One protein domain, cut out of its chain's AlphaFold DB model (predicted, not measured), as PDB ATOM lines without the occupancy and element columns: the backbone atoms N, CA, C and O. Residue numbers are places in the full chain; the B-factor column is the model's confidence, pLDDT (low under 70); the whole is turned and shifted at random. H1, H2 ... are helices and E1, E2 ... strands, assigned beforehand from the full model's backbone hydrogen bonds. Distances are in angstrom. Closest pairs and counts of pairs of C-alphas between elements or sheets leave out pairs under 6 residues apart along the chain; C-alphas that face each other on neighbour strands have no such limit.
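What this domain is: This is residues 4 to 107 of the 108 residues of an uncharacterized protein of Candidatus Poribacteria bacterium (UniProt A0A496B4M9). A strongly twisted antiparallel sheet, E1 E2 E4 E3, has H1 over one face; H2 touches H1 and only grazes the sheet. The 104 printed residues include two named helices and four named strands, H1 E1 E2 H2 E3 E4, mixed in class. The whole is compact, radius of gyration of the C-alphas 14.0 A, spanning 42 by 26 by 22 A.

How they stand to each other: E1, residues 22 to 30, and E2, residues 33 to 42, are a hairpin, as are E3, residues 73 to 85, and E4, residues 90 to 101. N 27 and O 35, like N 94 and O 81, are 2.8 A apart, within hydrogen-bond range. H1, residues 6 to 17, touches H2, residues 55 to 64, with residues 12 to 17 alone; the closest C-alphas, of Val 16 and Phe 61, are 5.9 A apart. H1 has every O i to N i+4 pair within range, H2 5 of 6.

Where its parts are: H1 begins at C-alpha 6, (35.254, 18.031, 40.311); E4, 32.6 A from first to last C-alpha, ends at C-alpha 101, (32.808, 29.988, 39.514).

The domain as a whole: The printed part has no cut; the E2 to H2 link is long; 27 residues have pLDDT under 70.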
ATOM      1  N   TYR A   4      33.781  19.889  33.021       81.94
ATOM      2  CA  TYR A   4      34.919  19.492  33.850       81.94
ATOM      3  C   TYR A   4      34.454  18.613  35.002       81.94
ATOM      4  O   TYR A   4      33.374  18.812  35.556       81.94
ATOM      5  N   THR A   5      35.283  17.669  35.406       87.56
ATOM      6  CA  THR A   5      35.089  16.911  36.637       87.56
ATOM      7  C   THR A   5      35.456  17.762  37.855       87.56
ATOM      8  O   THR A   5      36.253  18.702  37.781       87.56
ATOM      9  N   LYS A   6      34.912  17.401  39.021       88.31
ATOM     10  CA  LYS A   6      35.254  18.031  40.311       88.31
ATOM     11  C   LYS A   6      36.755  17.936  40.605       88.31
ATOM     12  O   LYS A   6      37.346  18.885  41.109       88.31
ATOM     13  N   ALA A   7      37.358  16.798  40.258       87.12
ATOM     14  CA  ALA A   7      38.778  16.535  40.456       87.12
ATOM     15  C   ALA A   7      39.656  17.432  39.573       87.12
ATOM     16  O   ALA A   7      40.590  18.037  40.082       87.12
ATOM     17  N   GLU A   8      39.324  17.587  38.286       85.69
ATOM     18  CA  GLU A   8      40.065  18.485  37.387       85.69
ATOM     19  C   GLU A   8      40.058  19.928  37.898       85.69
ATOM     20  O   GLU A   8      41.098  20.580  37.928       85.69
ATOM     21  N   VAL A   9      38.897  20.422  38.341       84.00
ATOM     22  CA  VAL A   9      38.791  21.784  38.878       84.00
ATOM     23  C   VAL A   9      39.588  21.923  40.179       84.00
ATOM     24  O   VAL A   9      40.317  22.901  40.337       84.00
ATOM     25  N   ALA A  10      39.511  20.942  41.084       86.38
ATOM     26  CA  ALA A  10      40.270  20.959  42.333       86.38
ATOM     27  C   ALA A  10      41.792  20.937  42.105       86.38
ATOM     28  O   ALA A  10      42.519  21.667  42.778       86.38
ATOM     29  N   GLU A  11      42.280  20.156  41.138       85.94
ATOM     30  CA  GLU A  11      43.706  20.125  40.790       85.94
ATOM     31  C   GLU A  11      44.183  21.454  40.204       85.94
ATOM     32  O   GLU A  11      45.219  21.970  40.615       85.94
ATOM     33  N   VAL A  12      43.389  22.085  39.340       83.44
ATOM     34  CA  VAL A  12      43.712  23.418  38.808       83.44
ATOM     35  C   VAL A  12      43.776  24.451  39.932       83.44
ATOM     36  O   VAL A  12      44.694  25.270  39.969       83.44
ATOM     37  N   ILE A  13      42.822  24.415  40.870       82.12
ATOM     38  CA  ILE A  13      42.840  25.280  42.056       82.12
ATOM     39  C   ILE A  13      44.159  25.091  42.824       82.12
ATOM     40  O   ILE A  13      44.820  26.079  43.159       82.12
ATOM     41  N   ARG A  14      44.567  23.838  43.073       83.56
ATOM     42  CA  ARG A  14      45.831  23.516  43.757       83.56
ATOM     43  C   ARG A  14      47.046  24.020  42.983       83.56
ATOM     44  O   ARG A  14      47.928  24.623  43.589       83.56
ATOM     45  N   ASP A  15      47.086  23.821  41.671       83.00
ATOM     46  CA  ASP A  15      48.190  24.257  40.810       83.00
ATOM     47  C   ASP A  15      48.353  25.782  40.807       83.00
ATOM     48  O   ASP A  15      49.467  26.292  40.921       83.00
ATOM     49  N   VAL A  16      47.247  26.527  40.753       77.94
ATOM     50  CA  VAL A  16      47.243  28.002  40.760       77.94
ATOM     51  C   VAL A  16      47.752  28.583  42.084       77.94
ATOM     52  O   VAL A  16      48.353  29.669  42.103       77.94
ATOM     53  N   LEU A  17      47.484  27.878  43.187       76.31
ATOM     54  CA  LEU A  17      47.882  28.250  44.546       76.31
ATOM     55  C   LEU A  17      49.256  27.711  44.946       76.31
ATOM     56  O   LEU A  17      49.836  28.204  45.919       76.31
ATOM     57  N   ARG A  18      49.794  26.740  44.202       79.31
ATOM     58  CA  ARG A  18      51.080  26.106  44.491       79.31
ATOM     59  C   ARG A  18      52.176  27.163  44.637       79.31
ATOM     60  O   ARG A  18      52.380  28.004  43.765       79.31
ATOM     61  N   GLY A  19      52.876  27.123  45.769       70.25
ATOM     62  CA  GLY A  19      53.959  28.058  46.094       70.25
ATOM     63  C   GLY A  19      53.512  29.462  46.524       70.25
ATOM     64  O   GLY A  19      54.366  30.264  46.885       70.25
ATOM     65  N   LYS A  20      52.205  29.769  46.520       74.38
ATOM     66  CA  LYS A  20      51.646  31.032  47.047       74.38
ATOM     67  C   LYS A  20      51.063  30.856  48.444       74.38
ATOM     68  O   LYS A  20      51.254  31.712  49.301       74.38
ATOM     69  N   VAL A  21      50.337  29.761  48.648       76.06
ATOM     70  CA  VAL A  21      49.738  29.364  49.927       76.06
ATOM     71  C   VAL A  21      49.853  27.854  50.084       76.06
ATOM     72  O   VAL A  21      49.935  27.119  49.098       76.06
ATOM     73  N   ASP A  22      49.849  27.390  51.327       82.50
ATOM     74  CA  ASP A  22      49.755  25.969  51.628       82.50
ATOM     75  C   ASP A  22      48.277  25.573  51.713       82.50
ATOM     76  O   ASP A  22      47.544  26.045  52.581       82.50
ATOM     77  N   VAL A  23      47.826  24.744  50.771       84.62
ATOM     78  CA  VAL A  23      46.438  24.277  50.689       84.62
ATOM     79  C   VAL A  23      46.306  22.975  51.474       84.62
ATOM     80  O   VAL A  23      46.975  21.991  51.158       84.62
ATOM     81  N   GLU A  24      45.437  22.968  52.481       87.94
ATOM     82  CA  GLU A  24      45.061  21.789  53.269       87.94
ATOM     83  C   GLU A  24      44.049  20.930  52.524       87.94
ATOM     84  O   GLU A  24      44.312  19.767  52.228       87.94
ATOM     85  N   SER A  25      42.910  21.519  52.164       89.31
ATOM     86  CA  SER A  25      41.835  20.813  51.478       89.31
ATOM     87  C   SER A  25      41.220  21.669  50.379       89.31
ATOM     88  O   SER A  25      41.274  22.898  50.415       89.31
ATOM     89  N   VAL A  26      40.668  20.989  49.373       89.75
ATOM     90  CA  VAL A  26      39.822  21.575  48.330       89.75
ATOM     91  C   VAL A  26      38.631  20.644  48.179       89.75
ATOM     92  O   VAL A  26      38.799  19.478  47.821       89.75
ATOM     93  N   GLU A  27      37.448  21.157  48.475       90.88
ATOM     94  CA  GLU A  27      36.198  20.412  48.541       90.88
ATOM     95  C   GLU A  27      35.182  21.048  47.598       90.88
ATOM     96  O   GLU A  27      35.022  22.266  47.571       90.88
ATOM     97  N   HIS A  28      34.492  20.225  46.810       88.38
ATOM     98  CA  HIS A  28      33.365  20.678  45.995       88.38
ATOM     99  C   HIS A  28      32.107  20.686  46.862       88.38
ATOM    100  O   HIS A  28      31.705  19.634  47.355       88.38
ATOM    101  N   VAL A  29      31.521  21.865  47.078       85.88
ATOM    102  CA  VAL A  29      30.417  22.063  48.035       85.88
ATOM    103  C   VAL A  29      29.068  22.065  47.327       85.88
ATOM    104  O   VAL A  29      28.119  21.435  47.784       85.88
ATOM    105  N   ASP A  30      28.987  22.748  46.190       83.38
ATOM    106  CA  ASP A  30      27.793  22.798  45.348       83.38
ATOM    107  C   ASP A  30      28.199  23.064  43.895       83.38
ATOM    108  O   ASP A  30      29.347  23.402  43.633       83.38
ATOM    109  N   ARG A  31      27.265  22.919  42.944       82.12
ATOM    110  CA  ARG A  31      27.380  23.131  41.485       82.12
ATOM    111  C   ARG A  31      28.714  23.710  41.028       82.12
ATOM    112  O   ARG A  31      29.504  22.983  40.441       82.12
ATOM    113  N   ASN A  32      28.956  24.983  41.339       84.81
ATOM    114  CA  ASN A  32      30.150  25.716  40.938       84.81
ATOM    115  C   ASN A  32      30.911  26.327  42.130       84.81
ATOM    116  O   ASN A  32      31.648  27.297  41.962       84.81
ATOM    117  N   GLU A  33      30.690  25.800  43.328       87.50
ATOM    118  CA  GLU A  33      31.253  26.279  44.582       87.50
ATOM    119  C   GLU A  33      32.279  25.289  45.132       87.50
ATOM    120  O   GLU A  33      32.004  24.097  45.293       87.50
ATOM    121  N   PHE A  34      33.460  25.809  45.451       88.25
ATOM    122  CA  PHE A  34      34.520  25.077  46.123       88.25
ATOM    123  C   PHE A  34      34.864  25.748  47.444       88.25
ATOM    124  O   PHE A  34      35.004  26.968  47.509       88.25
ATOM    125  N   SER A  35      35.050  24.937  48.477       89.06
ATOM    126  CA  SER A  35      35.608  25.350  49.758       89.06
ATOM    127  C   SER A  35      37.056  24.897  49.825       89.06
ATOM    128  O   SER A  35      37.374  23.738  49.570       89.06
ATOM    129  N   LEU A  36      37.946  25.824  50.141       88.00
ATOM    130  CA  LEU A  36      39.361  25.573  50.324       88.00
ATOM    131  C   LEU A  36      39.716  25.863  51.768       88.00
ATOM    132  O   LEU A  36      39.359  26.916  52.297       88.00
ATOM    133  N   THR A  37      40.503  24.981  52.359       87.56
ATOM    134  CA  THR A  37      41.176  25.257  53.624       87.56
ATOM    135  C   THR A  37      42.631  25.551  53.309       87.56
ATOM    136  O   THR A  37      43.311  24.718  52.712       87.56
ATOM    137  N   ILE A  38      43.117  26.734  53.678       85.88
ATOM    138  CA  ILE A  38      44.537  27.087  53.563       85.88
ATOM    139  C   ILE A  38      45.171  27.179  54.945       85.88
ATOM    140  O   ILE A  38      44.515  27.579  55.906       85.88
ATOM    141  N   VAL A  39      46.454  26.854  55.036       86.00
ATOM    142  CA  VAL A  39      47.262  27.043  56.239       86.00
ATOM    143  C   VAL A  39      47.868  28.438  56.196       86.00
ATOM    144  O   VAL A  39      48.544  28.803  55.234       86.00
ATOM    145  N   ILE A  40      47.615  29.223  57.237       80.69
ATOM    146  CA  ILE A  40      48.070  30.610  57.339       80.69
ATOM    147  C   ILE A  40      49.333  30.724  58.202       80.69
ATOM    148  O   ILE A  40      50.161  31.603  57.974       80.69
ATOM    149  N   GLY A  41      49.500  29.842  59.189       79.06
ATOM    150  CA  GLY A  41      50.675  29.837  60.058       79.06
ATOM    151  C   GLY A  41      50.557  28.860  61.220       79.06
ATOM    152  O   GLY A  41      49.479  28.339  61.502       79.06
ATOM    153  N   GLU A  42      51.676  28.600  61.888       82.69
ATOM    154  CA  GLU A  42      51.707  27.843  63.141       82.69
ATOM    155  C   GLU A  42      51.009  28.638  64.261       82.69
ATOM    156  O   GLU A  42      51.039  29.870  64.271       82.69
ATOM    157  N   ALA A  43      50.371  27.947  65.212       75.69
ATOM    158  CA  ALA A  43      49.560  28.570  66.266       75.69
ATOM    159  C   ALA A  43      50.317  29.579  67.162       75.69
ATOM    160  O   ALA A  43      49.688  30.374  67.859       75.69
ATOM    161  N   SER A  44      51.653  29.568  67.132       72.31
ATOM    162  CA  SER A  44      52.538  30.418  67.937       72.31
ATOM    163  C   SER A  44      52.513  31.911  67.567       72.31
ATOM    164  O   SER A  44      53.011  32.725  68.346       72.31
ATOM    165  N   GLY A  45      51.907  32.305  66.437       58.28
ATOM    166  CA  GLY A  45      51.740  33.709  66.046       58.28
ATOM    167  C   GLY A  45      50.405  33.979  65.352       58.28
ATOM    168  O   GLY A  45      49.926  33.150  64.585       58.28
ATOM    169  N   ILE A  46      49.801  35.147  65.609       57.06
ATOM    170  CA  ILE A  46      48.607  35.600  64.876       57.06
ATOM    171  C   ILE A  46      49.049  35.920  63.444       57.06
ATOM    172  O   ILE A  46      49.854  36.839  63.254       57.06
ATOM    173  N   PRO A  47      48.565  35.193  62.428       58.59
ATOM    174  CA  PRO A  47      49.025  35.419  61.074       58.59
ATOM    175  C   PRO A  47      48.512  36.764  60.539       58.59
ATOM    176  O   PRO A  47      47.322  37.072  60.602       58.59
ATOM    177  N   VAL A  48      49.415  37.568  59.973       56.75
ATOM    178  CA  VAL A  48      49.055  38.778  59.224       56.75
ATOM    179  C   VAL A  48      48.645  38.354  57.825       56.75
ATOM    180  O   VAL A  48      49.458  37.822  57.072       56.75
ATOM    181  N   ILE A  49      47.389  38.591  57.463       56.72
ATOM    182  CA  ILE A  49      46.844  38.108  56.195       56.72
ATOM    183  C   ILE A  49      46.792  39.270  55.209       56.72
ATOM    184  O   ILE A  49      46.025  40.213  55.424       56.72
ATOM    185  N   PRO A  50      47.579  39.247  54.119       52.62
ATOM    186  CA  PRO A  50      47.509  40.299  53.123       52.62
ATOM    187  C   PRO A  50      46.145  40.227  52.430       52.62
ATOM    188  O   PRO A  50      45.863  39.292  51.683       52.62
ATOM    189  N   GLY A  51      45.295  41.234  52.644       48.88
ATOM    190  CA  GLY A  51      43.956  41.306  52.041       48.88
ATOM    191  C   GLY A  51      43.941  41.283  50.503       48.88
ATOM    192  O   GLY A  51      42.891  41.070  49.912       48.88
ATOM    193  N   ARG A  52      45.102  41.450  49.849       54.53
ATOM    194  CA  ARG A  52      45.255  41.508  48.384       54.53
ATOM    195  C   ARG A  52      45.625  40.181  47.707       54.53
ATOM    196  O   ARG A  52      45.707  40.143  46.483       54.53
ATOM    197  N   THR A  53      45.864  39.096  48.447       59.12
ATOM    198  CA  THR A  53      46.312  37.827  47.832       59.12
ATOM    199  C   THR A  53      45.204  37.139  47.017       59.12
ATOM    200  O   THR A  53      45.500  36.415  46.068       59.12
ATOM    201  N   TYR A  54      43.931  37.406  47.327       59.06
ATOM    202  CA  TYR A  54      42.788  36.701  46.735       59.06
ATOM    203  C   TYR A  54      42.297  37.296  45.410       59.06
ATOM    204  O   TYR A  54      41.792  36.556  44.571       59.06
ATOM    205  N   GLU A  55      42.490  38.597  45.168       57.56
ATOM    206  CA  GLU A  55      42.004  39.262  43.945       57.56
ATOM    207  C   GLU A  55      42.669  38.699  42.677       57.56
ATOM    208  O   GLU A  55      42.007  38.491  41.668       57.56
ATOM    209  N   ARG A  56      43.959  38.346  42.747       65.81
ATOM    210  CA  ARG A  56      44.708  37.781  41.606       65.81
ATOM    211  C   ARG A  56      44.511  36.275  41.409       65.81
ATOM    212  O   ARG A  56      45.063  35.702  40.464       65.81
ATOM    213  N   PHE A  57      43.790  35.612  42.316       70.56
ATOM    214  CA  PHE A  57      43.534  34.177  42.213       70.56
ATOM    215  C   PHE A  57      42.672  33.867  40.987       70.56
ATOM    216  O   PHE A  57      43.042  32.996  40.205       70.56
ATOM    217  N   LEU A  58      41.574  34.607  40.793       66.56
ATOM    218  CA  LEU A  58      40.636  34.369  39.692       66.56
ATOM    219  C   LEU A  58      41.308  34.565  38.324       66.56
ATOM    220  O   LEU A  58      41.141  33.721  37.447       66.56
ATOM    221  N   ASP A  59      42.156  35.587  38.185       66.06
ATOM    222  CA  ASP A  59      42.937  35.831  36.963       66.06
ATOM    223  C   ASP A  59      43.899  34.673  36.650       66.06
ATOM    224  O   ASP A  59      44.001  34.208  35.514       66.06
ATOM    225  N   SER A  60      44.603  34.177  37.675       70.38
ATOM    226  CA  SER A  60      45.547  33.061  37.528       70.38
ATOM    227  C   SER A  60      44.823  31.745  37.219       70.38
ATOM    228  O   SER A  60      45.302  30.950  36.414       70.38
ATOM    229  N   PHE A  61      43.661  31.524  37.837       68.62
ATOM    230  CA  PHE A  61      42.821  30.349  37.616       68.62
ATOM    231  C   PHE A  61      42.265  30.305  36.189       68.62
ATOM    232  O   PHE A  61      42.368  29.278  35.516       68.62
ATOM    233  N   ALA A  62      41.774  31.440  35.686       62.69
ATOM    234  CA  ALA A  62      41.298  31.569  34.312       62.69
ATOM    235  C   ALA A  62      42.406  31.312  33.271       62.69
ATOM    236  O   ALA A  62      42.135  30.758  32.206       62.69
ATOM    237  N   ALA A  63      43.657  31.681  33.571       65.50
ATOM    238  CA  ALA A  63      44.789  31.484  32.666       65.50
ATOM    239  C   ALA A  63      45.225  30.011  32.530       65.50
ATOM    240  O   ALA A  63      45.556  29.575  31.426       65.50
ATOM    241  N   VAL A  64      45.213  29.236  33.624       65.69
ATOM    242  CA  VAL A  64      45.691  27.836  33.646       65.69
ATOM    243  C   VAL A  64      44.750  26.880  32.900       65.69
ATOM    244  O   VAL A  64      45.214  25.927  32.280       65.69
ATOM    245  N   LEU A  65      43.442  27.149  32.875       61.31
ATOM    246  CA  LEU A  65      42.454  26.301  32.184       61.31
ATOM    247  C   LEU A  65      42.396  26.474  30.656       61.31
ATOM    248  O   LEU A  65      41.618  25.788  29.991       61.31
ATOM    249  N   GLY A  66      43.235  27.342  30.086       50.09
ATOM    250  CA  GLY A  66      43.210  27.675  28.666       50.09
ATOM    251  C   GLY A  66      42.242  28.821  28.361       50.09
ATOM    252  O   GLY A  66      41.132  28.893  28.878       50.09
ATOM    253  N   GLN A  67      42.728  29.738  27.523       46.34
ATOM    254  CA  GLN A  67      42.220  31.090  27.271       46.34
ATOM    255  C   GLN A  67      40.693  31.213  27.108       46.34
ATOM    256  O   GLN A  67      40.069  30.463  26.361       46.34
ATOM    257  N   ARG A  68      40.152  32.284  27.713       40.84
ATOM    258  CA  ARG A  68      38.743  32.722  27.718       40.84
ATOM    259  C   ARG A  68      37.798  31.837  28.521       40.84
ATOM    260  O   ARG A  68      36.824  31.292  28.010       40.84
ATOM    261  N   PHE A  69      38.010  31.846  29.827       49.22
ATOM    262  CA  PHE A  69      36.863  31.961  30.706       49.22
ATOM    263  C   PHE A  69      36.628  33.442  30.979       49.22
ATOM    264  O   PHE A  69      37.455  34.084  31.620       49.22
ATOM    265  N   ASP A  70      35.469  33.966  30.583       46.75
ATOM    266  CA  ASP A  70      34.838  35.053  31.336       46.75
ATOM    267  C   ASP A  70      34.357  34.450  32.668       46.75
ATOM    268  O   ASP A  70      33.161  34.416  32.956       46.75
ATOM    269  N   SER A  71      35.247  33.819  33.447       49.75
ATOM    270  CA  SER A  71      34.894  33.294  34.760       49.75
ATOM    271  C   SER A  71      34.782  34.488  35.679       49.75
ATOM    272  O   SER A  71      35.697  34.820  36.428       49.75
ATOM    273  N   GLU A  72      33.630  35.139  35.609       57.69
ATOM    274  CA  GLU A  72      33.150  35.880  36.743       57.69
ATOM    275  C   GLU A  72      33.013  34.902  37.907       57.69
ATOM    276  O   GLU A  72      32.480  33.793  37.786       57.69
ATOM    277  N   GLY A  73      33.507  35.321  39.052       63.88
ATOM    278  CA  GLY A  73      33.458  34.529  40.252       63.88
ATOM    279  C   GLY A  73      33.542  35.427  41.457       63.88
ATOM    280  O   GLY A  73      33.852  36.614  41.359       63.88
ATOM    281  N   THR A  74      33.234  34.850  42.601       72.56
ATOM    282  CA  THR A  74      33.423  35.516  43.878       72.56
ATOM    283  C   THR A  74      34.306  34.635  44.728       72.56
ATOM    284  O   THR A  74      34.118  33.422  44.799       72.56
ATOM    285  N   ILE A  75      35.291  35.269  45.349       74.31
ATOM    286  CA  ILE A  75      36.128  34.663  46.368       74.31
ATOM    287  C   ILE A  75      35.866  35.408  47.667       74.31
ATOM    288  O   ILE A  75      35.892  36.638  47.703       74.31
ATOM    289  N   TRP A  76      35.574  34.671  48.726       75.88
ATOM    290  CA  TRP A  76      35.421  35.245  50.056       75.88
ATOM    291  C   TRP A  76      35.967  34.287  51.099       75.88
ATOM    292  O   TRP A  76      36.134  33.096  50.850       75.88
ATOM    293  N   SER A  77      36.276  34.821  52.273       77.81
ATOM    294  CA  SER A  77      36.712  34.021  53.408       77.81
ATOM    295  C   SER A  77      35.608  33.963  54.451       77.81
ATOM    296  O   SER A  77      34.955  34.973  54.712       77.81
ATOM    297  N   THR A  78      35.413  32.791  55.047       71.00
ATOM    298  CA  THR A  78      34.455  32.585  56.143       71.00
ATOM    299  C   THR A  78      35.093  32.744  57.526       71.00
ATOM    300  O   THR A  78      34.388  32.667  58.530       71.00
ATOM    301  N   GLY A  79      36.398  33.033  57.586       74.56
ATOM    302  CA  GLY A  79      37.131  33.334  58.813       74.56
ATOM    303  C   GLY A  79      38.346  32.440  59.044       74.56
ATOM    304  O   GLY A  79      38.632  31.520  58.271       74.56
ATOM    305  N   ASP A  80      39.047  32.749  60.133       83.94
ATOM    306  CA  ASP A  80      40.224  32.025  60.604       83.94
ATOM    307  C   ASP A  80      39.850  31.150  61.798       83.94
ATOM    308  O   ASP A  80      39.095  31.573  62.677       83.94
ATOM    309  N   LYS A  81      40.402  29.941  61.856       86.94
ATOM    310  CA  LYS A  81      40.257  29.032  62.997       86.94
ATOM    311  C   LYS A  81      41.567  28.308  63.265       86.94
ATOM    312  O   LYS A  81      42.413  28.183  62.388       86.94
ATOM    313  N   MET A  82      41.741  27.852  64.498       88.44
ATOM    314  CA  MET A  82      42.866  27.002  64.865       88.44
ATOM    315  C   MET A  82      42.443  25.540  64.737       88.44
ATOM    316  O   MET A  82      41.447  25.131  65.333       88.44
ATOM    317  N   GLU A  83      43.204  24.756  63.982       89.19
ATOM    318  CA  GLU A  83      42.917  23.348  63.713       89.19
ATOM    319  C   GLU A  83      44.174  22.499  63.873       89.19
ATOM    320  O   GLU A  83      45.292  22.954  63.617       89.19
ATOM    321  N   TYR A  84      43.993  21.252  64.308       90.31
ATOM    322  CA  TYR A  84      45.067  20.270  64.292       90.31
ATOM    323  C   TYR A  84      45.195  19.693  62.881       90.31
ATOM    324  O   TYR A  84      44.238  19.125  62.357       90.31
ATOM    325  N   LEU A  85      46.372  19.832  62.274       89.81
ATOM    326  CA  LEU A  85      46.655  19.333  60.931       89.81
ATOM    327  C   LEU A  85      47.508  18.072  61.030       89.81
ATOM    328  O   LEU A  85      48.709  18.149  61.298       89.81
ATOM    329  N   GLU A  86      46.906  16.904  60.782       87.25
ATOM    330  CA  GLU A  86      47.585  15.604  60.899       87.25
ATOM    331  C   GLU A  86      48.860  15.539  60.050       87.25
ATOM    332  O   GLU A  86      49.926  15.183  60.557       87.25
ATOM    333  N   ARG A  87      48.794  15.997  58.791       86.19
ATOM    334  CA  ARG A  87      49.940  16.002  57.862       86.19
ATOM    335  C   ARG A  87      51.127  16.849  58.336       86.19
ATOM    336  O   ARG A  87      52.232  16.683  57.828       86.19
ATOM    337  N   LYS A  88      50.898  17.777  59.271       86.69
ATOM    338  CA  LYS A  88      51.924  18.643  59.872       86.69
ATOM    339  C   LYS A  88      52.208  18.317  61.336       86.69
ATOM    340  O   LYS A  88      53.103  18.927  61.910       86.69
ATOM    341  N   SER A  89      51.454  17.387  61.926       90.12
ATOM    342  CA  SER A  89      51.576  16.972  63.326       90.12
ATOM    343  C   SER A  89      51.577  18.154  64.308       90.12
ATOM    344  O   SER A  89      52.447  18.257  65.170       90.12
ATOM    345  N   GLY A  90      50.619  19.079  64.165       91.19
ATOM    346  CA  GLY A  90      50.544  20.261  65.026       91.19
ATOM    347  C   GLY A  90      49.299  21.120  64.820       91.19
ATOM    348  O   GLY A  90      48.493  20.861  63.926       91.19
ATOM    349  N   TYR A  91      49.158  22.154  65.654       90.31
ATOM    350  CA  TYR A  91      48.084  23.144  65.558       90.31
ATOM    351  C   TYR A  91      48.495  24.324  64.686       90.31
ATOM    352  O   TYR A  91      49.545  24.940  64.889       90.31
ATOM    353  N   TYR A  92      47.625  24.665  63.747       89.88
ATOM    354  CA  TYR A  92      47.840  25.743  62.799       89.88
ATOM    355  C   TYR A  92      46.603  26.621  62.714       89.88
ATOM    356  O   TYR A  92      45.473  26.159  62.867       89.88
ATOM    357  N   TRP A  93      46.832  27.893  62.420       87.81
ATOM    358  CA  TRP A  93      45.786  28.770  61.933       87.81
ATOM    359  C   TRP A  93      45.474  28.403  60.491       87.81
ATOM    360  O   TRP A  93      46.354  28.433  59.624       87.81
ATOM    361  N   THR A  94      44.218  28.073  60.241       86.81
ATOM    362  CA  THR A  94      43.672  27.824  58.917       86.81
ATOM    363  C   THR A  94      42.647  28.890  58.571       86.81
ATOM    364  O   THR A  94      42.013  29.491  59.443       86.81
ATOM    365  N   ARG A  95      42.483  29.126  57.273       85.38
ATOM    366  CA  ARG A  95      41.421  29.965  56.729       85.38
ATOM    367  C   ARG A  95      40.599  29.153  55.768       85.38
ATOM    368  O   ARG A  95      41.145  28.541  54.849       85.38
ATOM    369  N   GLN A  96      39.290  29.237  55.938       87.25
ATOM    370  CA  GLN A  96      38.371  28.742  54.936       87.25
ATOM    371  C   GLN A  96      38.082  29.846  53.911       87.25
ATOM    372  O   GLN A  96      37.827  31.012  54.246       87.25
ATOM    373  N   ILE A  97      38.191  29.465  52.642       83.19
ATOM    374  CA  ILE A  97      37.982  30.305  51.468       83.19
ATOM    375  C   ILE A  97      36.945  29.617  50.602       83.19
ATOM    376  O   ILE A  97      37.126  28.467  50.215       83.19
ATOM    377  N   THR A  98      35.901  30.344  50.242       84.81
ATOM    378  CA  THR A  98      34.917  29.868  49.280       84.81
ATOM    379  C   THR A  98      35.157  30.528  47.934       84.81
ATOM    380  O   THR A  98      35.395  31.736  47.846       84.81
ATOM    381  N   ILE A  99      35.103  29.717  46.884       83.25
ATOM    382  CA  ILE A  99      35.307  30.120  45.499       83.25
ATOM    383  C   ILE A  99      34.084  29.692  44.710       83.25
ATOM    384  O   ILE A  99      33.811  28.502  44.565       83.25
ATOM    385  N   PHE A 100      33.370  30.671  44.171       83.00
ATOM    386  CA  PHE A 100      32.242  30.436  43.286       83.00
ATOM    387  C   PHE A 100      32.608  30.803  41.848       83.00
ATOM    388  O   PHE A 100      33.051  31.920  41.584       83.00
ATOM    389  N   LEU A 101      32.404  29.873  40.916       81.00
ATOM    390  CA  LEU A 101      32.808  29.988  39.514       81.00
ATOM    391  C   LEU A 101      31.561  30.054  38.609       81.00
ATOM    392  O   LEU A 101      31.020  29.032  38.199       81.00
ATOM    393  N   LYS A 102      31.059  31.249  38.270       73.94
ATOM    394  CA  LYS A 102      29.735  31.398  37.617       73.94
ATOM    395  C   LYS A 102      29.605  30.653  36.285       73.94
ATOM    396  O   LYS A 102      28.555  30.077  36.017       73.94
ATOM    397  N   ASN A 103      30.663  30.637  35.475       74.12
ATOM    398  CA  ASN A 103      30.596  30.236  34.064       74.12
ATOM    399  C   ASN A 103      31.305  28.907  33.749       74.12
ATOM    400  O   ASN A 103      31.748  28.687  32.620       74.12
ATOM    401  N   ILE A 104      31.401  28.004  34.728       73.62
ATOM    402  CA  ILE A 104      31.871  26.631  34.504       73.62
ATOM    403  C   ILE A 104      30.716  25.634  34.607       73.62
ATOM    404  O   ILE A 104      29.727  25.868  35.302       73.62
ATOM    405  N   LYS A 105      30.844  24.509  33.899       78.12
ATOM    406  CA  LYS A 105      29.932  23.369  34.014       78.12
ATOM    407  C   LYS A 105      30.697  22.192  34.595       78.12
ATOM    408  O   LYS A 105      31.606  21.679  33.942       78.12
ATOM    409  N   ILE A 106      30.312  21.789  35.799       79.12
ATOM    410  CA  ILE A 106      30.922  20.670  36.517       79.12
ATOM    411  C   ILE A 106      30.030  19.436  36.390       79.12
ATOM    412  O   ILE A 106      28.801  19.545  36.445       79.12
ATOM    413  N   GLU A 107      30.636  18.271  36.179       78.69
ATOM    414  CA  GLU A 107      29.929  16.990  36.222       78.69
ATOM    415  C   GLU A 107      29.306  16.762  37.607       78.69
ATOM    416  O   GLU A 107      29.892  17.113  38.636       78.69
TER     417      GLU A 107